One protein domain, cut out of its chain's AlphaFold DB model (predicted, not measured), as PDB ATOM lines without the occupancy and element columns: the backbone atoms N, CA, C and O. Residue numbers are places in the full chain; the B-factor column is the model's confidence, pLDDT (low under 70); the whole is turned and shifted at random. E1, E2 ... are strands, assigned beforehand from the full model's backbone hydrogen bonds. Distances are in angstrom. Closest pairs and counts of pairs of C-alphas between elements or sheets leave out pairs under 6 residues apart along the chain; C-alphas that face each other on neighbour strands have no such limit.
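What this domain is: This is residues 32 to 127 of the 134 residues of an uncharacterized protein of Gemmataceae bacterium (UniProt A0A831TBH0). Two four-stranded sheets form a loose sandwich, only partly face to face: E10, at the edge of the second sheet, comes near the first sheet, while E7, E8 and E9 are apart from its strands. A small hairpin, E3 and E4, sits off to one side, apart from both sheets. The printed part has 96 residues with ten named strands, E1 to E10 in chain order, and no named helix, an all strand class. One sheet runs E1, E2, E6, E5 and is mixed; the other runs E7, E8, E9, E10 and is antiparallel. The whole is compact, with a radius of gyration of the C-alphas of 13.9 A and spans of 39 by 34 by 25 A.

How they stand to each other: Start at E1, residues 32 to 34, which meets E2, residues 40 to 43, only at a point: the facing C-alphas 33 and 42 are 4.7 A apart. Next comes the hairpin of E3, residues 52 to 55, and E4, residues 62 to 65, antiparallel, with N 54 and O 63 at 2.8 A. Then E5, residues 73 to 78, and E6, residues 85 to 90, form an antiparallel hairpin, with N 77 and O 86 at 2.8 A. E6 is also parallel to E2, at 30 degrees, with N 42 and O 87 at 3.0 A. The meander, each strand the antiparallel neighbour of the one before, is E7, residues 98 to 102, E8, residues 105 to 110, E9, residues 113 to 119, and E10, residues 125 to 127. In it look for N 100 and O 107 at 2.9 A, N 108 and O 115 at 2.8 A, and N 118 and O 126 at 2.8 A. The two four-stranded sheets make a sandwich, face to face, their strands at 35 degrees. E6 and E10 are near each other, with 6 pairs of C-alphas within 10 A; the closest C-alphas of E1 and E10 are those of Trp 32 and Val 125, 6.6 A apart.

Where its parts are: Find C-alpha 32 at (215.862, 280.629, -20.758), where E1 begins. E2, E3 and E4 have four residues each. E5 spans 16.5 A and E6 15.4 A; E7 spans 12.8 A and E8 16.4 A. E9, the longest strand by residues, runs 19.9 A from C-alpha 113 at (217.466, 284.617, -44.371). E10 ends at C-alpha 127, (218.143, 281.955, -31.627).

The domain as a whole: The C-alphas of Gly 37 and Phe 58 are the two farthest apart, at 41.1 A. The printed part has no cut, and no link is long. Its mean pLDDT is 81.6; look for values under 70 at residues 35 to 39, 46 to 50 and 57 to 61.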
ATOM      1  N   TRP A  32     215.572 281.340 -21.992       84.31
ATOM      2  CA  TRP A  32     215.862 280.629 -20.758       84.31
ATOM      3  C   TRP A  32     214.776 279.595 -20.467       84.31
ATOM      4  O   TRP A  32     213.609 279.825 -20.803       84.31
ATOM      5  N   PRO A  33     215.147 278.455 -19.865       78.00
ATOM      6  CA  PRO A  33     214.187 277.444 -19.468       78.00
ATOM      7  C   PRO A  33     213.236 278.010 -18.417       78.00
ATOM      8  O   PRO A  33     213.658 278.407 -17.332       78.00
ATOM      9  N   GLN A  34     211.942 278.035 -18.728       73.62
ATOM     10  CA  GLN A  34     210.907 278.329 -17.753       73.62
ATOM     11  C   GLN A  34     210.377 276.983 -17.251       73.62
ATOM     12  O   GLN A  34     209.791 276.218 -18.014       73.62
ATOM     13  N   ASN A  35     210.667 276.643 -15.992       62.69
ATOM     14  CA  ASN A  35     210.303 275.345 -15.417       62.69
ATOM     15  C   ASN A  35     208.804 275.048 -15.601       62.69
ATOM     16  O   ASN A  35     207.967 275.671 -14.947       62.69
ATOM     17  N   SER A  36     208.471 274.048 -16.425       48.19
ATOM     18  CA  SER A  36     207.160 273.391 -16.395       48.19
ATOM     19  C   SER A  36     207.213 271.964 -16.971       48.19
ATOM     20  O   SER A  36     207.034 271.750 -18.164       48.19
ATOM     21  N   GLY A  37     207.405 270.956 -16.117       58.16
ATOM     22  CA  GLY A  37     207.110 269.551 -16.449       58.16
ATOM     23  C   GLY A  37     207.942 268.917 -17.579       58.16
ATOM     24  O   GLY A  37     209.114 269.225 -17.756       58.16
ATOM     25  N   ALA A  38     207.343 267.973 -18.317       54.25
ATOM     26  CA  ALA A  38     208.023 267.115 -19.303       54.25
ATOM     27  C   ALA A  38     208.499 267.833 -20.588       54.25
ATOM     28  O   ALA A  38     209.247 267.254 -21.378       54.25
ATOM     29  N   SER A  39     208.075 269.080 -20.811       58.88
ATOM     30  CA  SER A  39     208.594 269.943 -21.872       58.88
ATOM     31  C   SER A  39     208.774 271.352 -21.336       58.88
ATOM     32  O   SER A  39     207.817 271.992 -20.906       58.88
ATOM     33  N   THR A  40     210.005 271.842 -21.399       70.06
ATOM     34  CA  THR A  40     210.350 273.170 -20.904       70.06
ATOM     35  C   THR A  40     210.013 274.207 -21.968       70.06
ATOM     36  O   THR A  40     210.586 274.199 -23.063       70.06
ATOM     37  N   VAL A  41     209.074 275.102 -21.666       76.56
ATOM     38  CA  VAL A  41     208.813 276.270 -22.513       76.56
ATOM     39  C   VAL A  41     209.925 277.274 -22.266       76.56
ATOM     40  O   VAL A  41     210.226 277.614 -21.123       76.56
ATOM     41  N   MET A  42     210.564 277.735 -23.335       75.56
ATOM     42  CA  MET A  42     211.647 278.696 -23.204       75.56
ATOM     43  C   MET A  42     211.106 280.109 -23.397       75.56
ATOM     44  O   MET A  42     210.400 280.386 -24.374       75.56
ATOM     45  N   LYS A  43     211.465 281.016 -22.490       76.88
ATOM     46  CA  LYS A  43     211.047 282.420 -22.537       76.88
ATOM     47  C   LYS A  43     212.267 283.309 -22.793       76.88
ATOM     48  O   LYS A  43     213.326 283.051 -22.220       76.88
ATOM     49  N   PRO A  44     212.161 284.337 -23.649       75.88
ATOM     50  CA  PRO A  44     213.199 285.355 -23.736       75.88
ATOM     51  C   PRO A  44     213.193 286.244 -22.474       75.88
ATOM     52  O   PRO A  44     212.388 286.022 -21.570       75.88
ATOM     53  N   ALA A  45     214.092 287.231 -22.389       71.31
ATOM     54  CA  ALA A  45     214.208 288.102 -21.213       71.31
ATOM     55  C   ALA A  45     212.861 288.726 -20.775       71.31
ATOM     56  O   ALA A  45     211.961 288.940 -21.593       71.31
ATOM     57  N   ASP A  46     212.723 289.003 -19.475       65.25
ATOM     58  CA  ASP A  46     211.503 289.566 -18.890       65.25
ATOM     59  C   ASP A  46     211.153 290.963 -19.427       65.25
ATOM     60  O   ASP A  46     211.976 291.667 -20.013       65.25
ATOM     61  N   ALA A  47     209.897 291.371 -19.225       58.22
ATOM     62  CA  ALA A  47     209.395 292.659 -19.691       58.22
ATOM     63  C   ALA A  47     210.265 293.820 -19.171       58.22
ATOM     64  O   ALA A  47     210.540 293.916 -17.977       58.22
ATOM     65  N   GLY A  48     210.699 294.699 -20.080       57.62
ATOM     66  CA  GLY A  48     211.572 295.838 -19.770       57.62
ATOM     67  C   GLY A  48     213.076 295.542 -19.832       57.62
ATOM     68  O   GLY A  48     213.869 296.478 -19.766       57.62
ATOM     69  N   GLN A  49     213.481 294.281 -20.008       63.47
ATOM     70  CA  GLN A  49     214.867 293.909 -20.298       63.47
ATOM     71  C   GLN A  49     215.095 293.798 -21.814       63.47
ATOM     72  O   GLN A  49     214.161 293.470 -22.556       63.47
ATOM     73  N   PRO A  50     216.325 294.059 -22.302       63.84
ATOM     74  CA  PRO A  50     216.664 293.801 -23.693       63.84
ATOM     75  C   PRO A  50     216.411 292.328 -23.999       63.84
ATOM     76  O   PRO A  50     216.949 291.425 -23.359       63.84
ATOM     77  N   THR A  51     215.545 292.088 -24.972       71.56
ATOM     78  CA  THR A  51     215.073 290.749 -25.311       71.56
ATOM     79  C   THR A  51     216.080 289.970 -26.144       71.56
ATOM     80  O   THR A  51     216.041 288.743 -26.217       71.56
ATOM     81  N   GLY A  52     217.021 290.688 -26.735       79.00
ATOM     82  CA  GLY A  52     218.184 290.139 -27.385       79.00
ATOM     83  C   GLY A  52     219.212 291.220 -27.651       79.00
ATOM     84  O   GLY A  52     219.180 292.319 -27.093       79.00
ATOM     85  N   VAL A  53     220.120 290.888 -28.549       80.69
ATOM     86  CA  VAL A  53     221.208 291.742 -28.976       80.69
ATOM     87  C   VAL A  53     221.166 291.843 -30.490       80.69
ATOM     88  O   VAL A  53     221.133 290.823 -31.181       80.69
ATOM     89  N   LYS A  54     221.182 293.071 -30.998       80.06
ATOM     90  CA  LYS A  54     221.322 293.366 -32.417       80.06
ATOM     91  C   LYS A  54     222.793 293.637 -32.713       80.06
ATOM     92  O   LYS A  54     223.408 294.528 -32.132       80.06
ATOM     93  N   VAL A  55     223.364 292.829 -33.589       80.50
ATOM     94  CA  VAL A  55     224.742 292.927 -34.054       80.50
ATOM     95  C   VAL A  55     224.700 293.553 -35.440       80.50
ATOM     96  O   VAL A  55     224.159 292.972 -36.381       80.50
ATOM     97  N   SER A  56     225.235 294.766 -35.545       71.81
ATOM     98  CA  SER A  56     225.289 295.509 -36.807       71.81
ATOM     99  C   SER A  56     226.124 294.785 -37.862       71.81
ATOM    100  O   SER A  56     227.044 294.024 -37.544       71.81
ATOM    101  N   ARG A  57     225.836 295.080 -39.134       61.28
ATOM    102  CA  ARG A  57     226.685 294.703 -40.267       61.28
ATOM    103  C   ARG A  57     228.109 295.198 -39.957       61.28
ATOM    104  O   ARG A  57     228.272 296.389 -39.731       61.28
ATOM    105  N   PHE A  58     229.086 294.288 -39.866       59.62
ATOM    106  CA  PHE A  58     230.478 294.440 -39.355       59.62
ATOM    107  C   PHE A  58     230.775 294.046 -37.897       59.62
ATOM    108  O   PHE A  58     231.943 294.026 -37.523       59.62
ATOM    109  N   GLY A  59     229.789 293.694 -37.069       60.06
ATOM    110  CA  GLY A  59     230.036 293.244 -35.687       60.06
ATOM    111  C   GLY A  59     230.643 294.307 -34.762       60.06
ATOM    112  O   GLY A  59     231.013 294.003 -33.633       60.06
ATOM    113  N   LEU A  60     230.745 295.554 -35.234       62.66
ATOM    114  CA  LEU A  60     231.383 296.672 -34.532       62.66
ATOM    115  C   LEU A  60     230.459 297.322 -33.499       62.66
ATOM    116  O   LEU A  60     230.929 298.008 -32.594       62.66
ATOM    117  N   ARG A  61     229.144 297.130 -33.642       65.31
ATOM    118  CA  ARG A  61     228.140 297.614 -32.692       65.31
ATOM    119  C   ARG A  61     227.180 296.510 -32.304       65.31
ATOM    120  O   ARG A  61     226.609 295.842 -33.168       65.31
ATOM    121  N   THR A  62     227.022 296.405 -30.995       78.56
ATOM    122  CA  THR A  62     226.169 295.474 -30.276       78.56
ATOM    123  C   THR A  62     225.166 296.330 -29.520       78.56
ATOM    124  O   THR A  62     225.533 296.993 -28.551       78.56
ATOM    125  N   GLU A  63     223.928 296.371 -29.997       81.69
ATOM    126  CA  GLU A  63     222.875 297.209 -29.425       81.69
ATOM    127  C   GLU A  63     221.809 296.336 -28.751       81.69
ATOM    128  O   GLU A  63     221.519 295.232 -29.228       81.69
ATOM    129  N   PRO A  64     221.227 296.787 -27.627       80.62
ATOM    130  CA  PRO A  64     220.112 296.084 -27.015       80.62
ATOM    131  C   PRO A  64     218.926 296.045 -27.983       80.62
ATOM    132  O   PRO A  64     218.546 297.058 -28.568       80.62
ATOM    133  N   TYR A  65     218.325 294.868 -28.141       78.38
ATOM    134  CA  TYR A  65     217.173 294.667 -29.012       78.38
ATOM    135  C   TYR A  65     215.927 294.375 -28.178       78.38
ATOM    136  O   TYR A  65     215.883 293.388 -27.445       78.38
ATOM    137  N   TYR A  66     214.916 295.236 -28.286       74.62
ATOM    138  CA  TYR A  66     213.705 295.182 -27.454       74.62
ATOM    139  C   TYR A  66     212.484 294.595 -28.178       74.62
ATOM    140  O   TYR A  66     211.492 294.243 -27.543       74.62
ATOM    141  N   CYS A  67     212.529 294.492 -29.507       73.38
ATOM    142  CA  CYS A  67     211.374 294.112 -30.317       73.38
ATOM    143  C   CYS A  67     211.438 292.636 -30.704       73.38
ATOM    144  O   CYS A  67     211.994 292.306 -31.739       73.38
ATOM    145  N   LEU A  68     210.852 291.725 -29.928       73.88
ATOM    146  CA  LEU A  68     210.801 290.315 -30.340       73.88
ATOM    147  C   LEU A  68     210.195 290.142 -31.742       73.88
ATOM    148  O   LEU A  68     209.090 290.639 -31.984       73.88
ATOM    149  N   PRO A  69     210.841 289.369 -32.639       75.38
ATOM    150  CA  PRO A  69     210.197 288.908 -33.853       75.38
ATOM    151  C   PRO A  69     208.907 288.186 -33.475       75.38
ATOM    152  O   PRO A  69     208.900 287.330 -32.585       75.38
ATOM    153  N   LYS A  70     207.803 288.539 -34.139       81.81
ATOM    154  CA  LYS A  70     206.508 287.906 -33.892       81.81
ATOM    155  C   LYS A  70     206.608 286.429 -34.272       81.81
ATOM    156  O   LYS A  70     206.580 286.087 -35.453       81.81
ATOM    157  N   ALA A  71     206.738 285.569 -33.265       84.00
ATOM    158  CA  ALA A  71     206.793 284.131 -33.465       84.00
ATOM    159  C   ALA A  71     205.541 283.668 -34.221       84.00
ATOM    160  O   ALA A  71     204.418 284.027 -33.863       84.00
ATOM    161  N   ASN A  72     205.745 282.888 -35.280       88.94
ATOM    162  CA  ASN A  72     204.663 282.326 -36.086       88.94
ATOM    163  C   ASN A  72     204.530 280.808 -35.906       88.94
ATOM    164  O   ASN A  72     203.602 280.210 -36.444       88.94
ATOM    165  N   CYS A  73     205.438 280.183 -35.152       86.69
ATOM    166  CA  CYS A  73     205.368 278.771 -34.821       86.69
ATOM    167  C   CYS A  73     206.007 278.463 -33.460       86.69
ATOM    168  O   CYS A  73     206.893 279.172 -32.977       86.69
ATOM    169  N   LEU A  74     205.545 277.366 -32.856       89.25
ATOM    170  CA  LEU A  74     206.170 276.730 -31.701       89.25
ATOM    171  C   LEU A  74     206.900 275.482 -32.192       89.25
ATOM    172  O   LEU A  74     206.294 274.608 -32.815       89.25
ATOM    173  N   LYS A  75     208.207 275.405 -31.939       90.62
ATOM    174  CA  LYS A  75     209.028 274.252 -32.321       90.62
ATOM    175  C   LYS A  75     209.633 273.605 -31.091       90.62
ATOM    176  O   LYS A  75     210.309 274.270 -30.309       90.62
ATOM    177  N   THR A  76     209.413 272.304 -30.958       91.00
ATOM    178  CA  THR A  76     210.010 271.490 -29.903       91.00
ATOM    179  C   THR A  76     211.283 270.829 -30.414       91.00
ATOM    180  O   THR A  76     211.304 270.252 -31.501       91.00
ATOM    181  N   TYR A  77     212.340 270.913 -29.616       90.81
ATOM    182  CA  TYR A  77     213.651 270.352 -29.903       90.81
ATOM    183  C   TYR A  77     214.134 269.515 -28.727       90.81
ATOM    184  O   TYR A  77     213.899 269.871 -27.577       90.81
ATOM    185  N   CYS A  78     214.886 268.455 -29.007       90.00
ATOM    186  CA  CYS A  78     215.690 267.796 -27.986       90.00
ATOM    187  C   CYS A  78     216.979 268.610 -27.782       90.00
ATOM    188  O   CYS A  78     217.802 268.729 -28.699       90.00
ATOM    189  N   HIS A  79     217.125 269.208 -26.602       88.19
ATOM    190  CA  HIS A  79     218.243 270.065 -26.238       88.19
ATOM    191  C   HIS A  79     219.539 269.252 -26.180       88.19
ATOM    192  O   HIS A  79     219.675 268.333 -25.372       88.19
ATOM    193  N   LYS A  80     220.516 269.593 -27.024       87.12
ATOM    194  CA  LYS A  80     221.707 268.752 -27.241       87.12
ATOM    195  C   LYS A  80     222.592 268.583 -26.006       87.12
ATOM    196  O   LYS A  80     223.220 267.541 -25.872       87.12
ATOM    197  N   CYS A  81     222.627 269.566 -25.106       86.62
ATOM    198  CA  CYS A  81     223.468 269.498 -23.907       86.62
ATOM    199  C   CYS A  81     222.767 268.863 -22.698       86.62
ATOM    200  O   CYS A  81     223.439 268.306 -21.842       86.62
ATOM    201  N   THR A  82     221.436 268.950 -22.606       85.50
ATOM    202  CA  THR A  82     220.677 268.516 -21.411       85.50
ATOM    203  C   THR A  82     219.794 267.297 -21.676       85.50
ATOM    204  O   THR A  82     219.263 266.715 -20.739       85.50
ATOM    205  N   GLY A  83     219.595 266.919 -22.943       86.19
ATOM    206  CA  GLY A  83     218.706 265.834 -23.365       86.19
ATOM    207  C   GLY A  83     217.209 266.136 -23.221       86.19
ATOM    208  O   GLY A  83     216.383 265.316 -23.611       86.19
ATOM    209  N   GLN A  84     216.835 267.299 -22.682       86.31
ATOM    210  CA  GLN A  84     215.442 267.658 -22.414       86.31
ATOM    211  C   GLN A  84     214.733 268.209 -23.651       86.31
ATOM    212  O   GLN A  84     215.341 268.866 -24.494       86.31
ATOM    213  N   ASN A  85     213.420 268.000 -23.734       88.94
ATOM    214  CA  ASN A  85     212.604 268.614 -24.776       88.94
ATOM    215  C   ASN A  85     212.298 270.075 -24.431       88.94
ATOM    216  O   ASN A  85     211.597 270.358 -23.457       88.94
ATOM    217  N   VAL A  86     212.781 270.994 -25.265       88.12
ATOM    218  CA  VAL A  86     212.573 272.440 -25.139       88.12
ATOM    219  C   VAL A  86     211.671 272.945 -26.255       88.12
ATOM    220  O   VAL A  86     211.872 272.603 -27.420       88.12
ATOM    221  N   THR A  87     210.683 273.769 -25.916       89.94
ATOM    222  CA  THR A  87     209.764 274.369 -26.891       89.94
ATOM    223  C   THR A  87     210.072 275.852 -27.052       89.94
ATOM    224  O   THR A  87     210.056 276.606 -26.078       89.94
ATOM    225  N   LEU A  88     210.361 276.264 -28.289       88.88
ATOM    226  CA  LEU A  88     210.747 277.629 -28.648       88.88
ATOM    227  C   LEU A  88     209.653 278.319 -29.474       88.88
ATOM    228  O   LEU A  88     209.264 277.780 -30.519       88.88
ATOM    229  N   PRO A  89     209.215 279.528 -29.085       89.12
ATOM    230  CA  PRO A  89     208.480 280.419 -29.971       89.12
ATOM    231  C   PRO A  89     209.463 281.121 -30.913       89.12
ATOM    232  O   PRO A  89     210.235 281.983 -30.490       89.12
ATOM    233  N   ILE A  90     209.433 280.749 -32.194       89.06
ATOM    234  CA  ILE A  90     210.328 281.302 -33.219       89.06
ATOM    235  C   ILE A  90     209.555 281.784 -34.443       89.06
ATOM    236  O   ILE A  90     208.421 281.376 -34.707       89.06
ATOM    237  N   TYR A  91     210.188 282.678 -35.194       88.81
ATOM    238  CA  TYR A  91     209.727 283.077 -36.514       88.81
ATOM    239  C   TYR A  91     210.457 282.257 -37.583       88.81
ATOM    240  O   TYR A  91     211.684 282.282 -37.665       88.81
ATOM    241  N   LEU A  92     209.710 281.544 -38.419       89.19
ATOM    242  CA  LEU A  92     210.230 280.847 -39.593       89.19
ATOM    243  C   LEU A  92     209.457 281.316 -40.832       89.19
ATOM    244  O   LEU A  92     208.233 281.197 -40.839       89.19
ATOM    245  N   PRO A  93     210.109 281.854 -41.875       87.25
ATOM    246  CA  PRO A  93     209.433 282.196 -43.121       87.25
ATOM    247  C   PRO A  93     208.616 281.034 -43.695       87.25
ATOM    248  O   PRO A  93     208.962 279.871 -43.517       87.25
ATOM    249  N   ALA A  94     207.558 281.358 -44.441       86.69
ATOM    250  CA  ALA A  94     206.682 280.359 -45.060       86.69
ATOM    251  C   ALA A  94     207.361 279.530 -46.170       86.69
ATOM    252  O   ALA A  94     206.858 278.475 -46.549       86.69
ATOM    253  N   ALA A  95     208.486 280.009 -46.711       88.19
ATOM    254  CA  ALA A  95     209.275 279.272 -47.693       88.19
ATOM    255  C   ALA A  95     209.841 277.970 -47.097       88.19
ATOM    256  O   ALA A  95     209.898 277.793 -45.885       88.19
ATOM    257  N   THR A  96     210.285 277.043 -47.944       90.44
ATOM    258  CA  THR A  96     210.943 275.819 -47.460       90.44
ATOM    259  C   THR A  96     212.425 276.099 -47.201       90.44
ATOM    260  O   THR A  96     213.139 276.416 -48.156       90.44
ATOM    261  N   PRO A  97     212.916 275.999 -45.953       93.00
ATOM    262  CA  PRO A  97     214.338 276.142 -45.678       93.00
ATOM    263  C   PRO A  97     215.108 274.878 -46.052       93.00
ATOM    264  O   PRO A  97     214.608 273.757 -45.934       93.00
ATOM    265  N   ARG A  98     216.390 275.049 -46.361       93.00
ATOM    266  CA  ARG A  98     217.372 273.978 -46.220       93.00
ATOM    267  C   ARG A  98     217.727 273.841 -44.742       93.00
ATOM    268  O   ARG A  98     218.181 274.796 -44.117       93.00
ATOM    269  N   ILE A  99     217.517 272.654 -44.184       94.12
ATOM    270  CA  ILE A  99     217.781 272.378 -42.769       94.12
ATOM    271  C   ILE A  99     219.153 271.722 -42.643       94.12
ATOM    272  O   ILE A  99     219.421 270.704 -43.279       94.12
ATOM    273  N   ALA A 100     220.015 272.300 -41.812       93.62
ATOM    274  CA  ALA A 100     221.304 271.727 -41.458       93.62
ATOM    275  C   ALA A 100     221.371 271.489 -39.948       93.62
ATOM    276  O   ALA A 100     221.116 272.390 -39.151       93.62
ATOM    277  N   HIS A 101     221.739 270.274 -39.555       91.62
ATOM    278  CA  HIS A 101     222.017 269.944 -38.163       91.62
ATOM    279  C   HIS A 101     223.503 270.161 -37.899       91.62
ATOM    280  O   HIS A 101     224.348 269.592 -38.590       91.62
ATOM    281  N   THR A 102     223.818 270.991 -36.914       85.56
ATOM    282  CA  THR A 102     225.188 271.218 -36.459       85.56
ATOM    283  C   THR A 102     225.391 270.533 -35.115       85.56
ATOM    284  O   THR A 102     224.444 270.082 -34.468       85.56
ATOM    285  N   TRP A 103     226.644 270.455 -34.672       82.31
ATOM    286  CA  TRP A 103     226.961 269.935 -33.344       82.31
ATOM    287  C   TRP A 103     226.250 270.718 -32.229       82.31
ATOM    288  O   TRP A 103     225.714 270.135 -31.290       82.31
ATOM    289  N   SER A 104     226.214 272.044 -32.357       83.06
ATOM    290  CA  SER A 104     225.651 272.948 -31.354       83.06
ATOM    291  C   SER A 104     224.169 273.248 -31.559       83.06
ATOM    292  O   SER A 104     223.591 273.958 -30.740       83.06
ATOM    293  N   GLY A 105     223.534 272.782 -32.641       92.12
ATOM    294  CA  GLY A 105     222.263 273.373 -33.030       92.12
ATOM    295  C   GLY A 105     221.640 272.905 -34.336       92.12
ATOM    296  O   GLY A 105     221.931 271.838 -34.880       92.12
ATOM    297  N   ILE A 106     220.711 273.724 -34.816       94.50
ATOM    298  CA  ILE A 106     219.966 273.526 -36.058       94.50
ATOM    299  C   ILE A 106     219.920 274.859 -36.798       94.50
ATOM    300  O   ILE A 106     219.598 275.886 -36.211       94.50
ATOM    301  N   SER A 107     220.224 274.840 -38.090       93.69
ATOM    302  CA  SER A 107     220.200 276.004 -38.972       93.69
ATOM    303  C   SER A 107     219.108 275.834 -40.024       93.69
ATOM    304  O   SER A 107     219.078 274.827 -40.734       93.69
ATOM    305  N   TYR A 108     218.219 276.817 -40.123       93.25
ATOM    306  CA  TYR A 108     217.219 276.947 -41.176       93.25
ATOM    307  C   TYR A 108     217.702 277.996 -42.173       93.25
ATOM    308  O   TYR A 108     217.677 279.192 -41.882       93.25
ATOM    309  N   GLN A 109     218.150 277.538 -43.335       92.38
ATOM    310  CA  GLN A 109     218.730 278.374 -44.381       92.38
ATOM    311  C   GLN A 109     217.686 278.635 -45.463       92.38
ATOM    312  O   GLN A 109     217.239 277.714 -46.148       92.38
ATOM    313  N   TYR A 110     217.309 279.893 -45.622       90.12
ATOM    314  CA  TYR A 110     216.493 280.393 -46.722       90.12
ATOM    315  C   TYR A 110     217.379 281.209 -47.666       90.12
ATOM    316  O   TYR A 110     218.500 281.568 -47.318       90.12
ATOM    317  N   THR A 111     216.863 281.550 -48.848       86.50
ATOM    318  CA  THR A 111     217.624 282.275 -49.881       86.50
ATOM    319  C   THR A 111     218.281 283.559 -49.367       86.50
ATOM    320  O   THR A 111     219.438 283.802 -49.677       86.50
ATOM    321  N   ASN A 112     217.567 284.347 -48.557       82.94
ATOM    322  CA  ASN A 112     218.037 285.633 -48.022       82.94
ATOM    323  C   ASN A 112     217.826 285.728 -46.506       82.94
ATOM    324  O   ASN A 112     217.562 286.803 -45.990       82.94
ATOM    325  N   PHE A 113     217.774 284.602 -45.797       85.00
ATOM    326  CA  PHE A 113     217.466 284.617 -44.371       85.00
ATOM    327  C   PHE A 113     217.970 283.351 -43.709       85.00
ATOM    328  O   PHE A 113     217.726 282.260 -44.218       85.00
ATOM    329  N   THR A 114     218.622 283.468 -42.561       90.12
ATOM    330  CA  THR A 114     219.056 282.291 -41.804       90.12
ATOM    331  C   THR A 114     218.571 282.379 -40.369       90.12
ATOM    332  O   THR A 114     218.749 283.398 -39.707       90.12
ATOM    333  N   VAL A 115     217.984 281.290 -39.875       91.69
ATOM    334  CA  VAL A 115     217.626 281.137 -38.460       91.69
ATOM    335  C   VAL A 115     218.466 280.027 -37.862       91.69
ATOM    336  O   VAL A 115     218.302 278.865 -38.227       91.69
ATOM    337  N   ASN A 116     219.355 280.364 -36.937       93.25
ATOM    338  CA  ASN A 116     220.152 279.385 -36.206       93.25
ATOM    339  C   ASN A 116     219.593 279.214 -34.800       93.25
ATOM    340  O   ASN A 116     219.403 280.189 -34.084       93.25
ATOM    341  N   VAL A 117     219.357 277.972 -34.404       93.94
ATOM    342  CA  VAL A 117     218.964 277.575 -33.054       93.94
ATOM    343  C   VAL A 117     220.170 276.898 -32.418       93.94
ATOM    344  O   VAL A 117     220.530 275.796 -32.825       93.94
ATOM    345  N   ASN A 118     220.791 277.552 -31.442       93.88
ATOM    346  CA  ASN A 118     221.997 277.090 -30.763       93.88
ATOM    347  C   ASN A 118     221.678 276.690 -29.320       93.88
ATOM    348  O   ASN A 118     221.183 277.499 -28.537       93.88
ATOM    349  N   PHE A 119     221.993 275.449 -28.965       92.25
ATOM    350  CA  PHE A 119     221.869 274.920 -27.610       92.25
ATOM    351  C   PHE A 119     223.140 275.237 -26.824       92.25
ATOM    352  O   PHE A 119     224.245 274.918 -27.272       92.25
ATOM    353  N   LEU A 120     222.991 275.874 -25.665       90.75
ATOM    354  CA  LEU A 120     224.110 276.284 -24.823       90.75
ATOM    355  C   LEU A 120     224.252 275.347 -23.620       90.75
ATOM    356  O   LEU A 120     223.300 274.708 -23.178       90.75
ATOM    357  N   GLN A 121     225.468 275.250 -23.081       88.56
ATOM    358  CA  GLN A 121     225.773 274.328 -21.980       88.56
ATOM    359  C   GLN A 121     225.002 274.643 -20.693       88.56
ATOM    360  O   GLN A 121     224.740 273.739 -19.908       88.56
ATOM    361  N   ASP A 122     224.597 275.898 -20.496       86.50
ATOM    362  CA  ASP A 122     223.791 276.327 -19.350       86.50
ATOM    363  C   ASP A 122     222.290 276.019 -19.500       86.50
ATOM    364  O   ASP A 122     221.482 276.458 -18.686       86.50
ATOM    365  N   GLY A 123     221.901 275.270 -20.540       84.50
ATOM    366  CA  GLY A 123     220.515 274.878 -20.796       84.50
ATOM    367  C   GLY A 123     219.673 275.960 -21.473       84.50
ATOM    368  O   GLY A 123     218.507 275.715 -21.779       84.50
ATOM    369  N   SER A 124     220.241 277.144 -21.714       88.06
ATOM    370  CA  SER A 124     219.594 278.186 -22.508       88.06
ATOM    371  C   SER A 124     219.702 277.893 -24.006       88.06
ATOM    372  O   SER A 124     220.570 277.144 -24.468       88.06
ATOM    373  N   VAL A 125     218.817 278.508 -24.787       90.81
ATOM    374  CA  VAL A 125     218.837 278.410 -26.247       90.81
ATOM    375  C   VAL A 125     218.992 279.792 -26.846       90.81
ATOM    376  O   VAL A 125     218.210 280.692 -26.555       90.81
ATOM    377  N   GLU A 126     219.987 279.966 -27.705       91.12
ATOM    378  CA  GLU A 126     220.171 281.191 -28.474       91.12
ATOM    379  C   GLU A 126     219.590 281.007 -29.876       91.12
ATOM    380  O   GLU A 126     219.982 280.098 -30.609       91.12
ATOM    381  N   VAL A 127     218.663 281.880 -30.262       91.75
ATOM    382  CA  VAL A 127     218.143 281.955 -31.627       91.75
ATOM    383  C   VAL A 127     218.767 283.158 -32.313       91.75
ATOM    384  O   VAL A 127     218.618 284.289 -31.853       91.75
TER     385      VAL A 127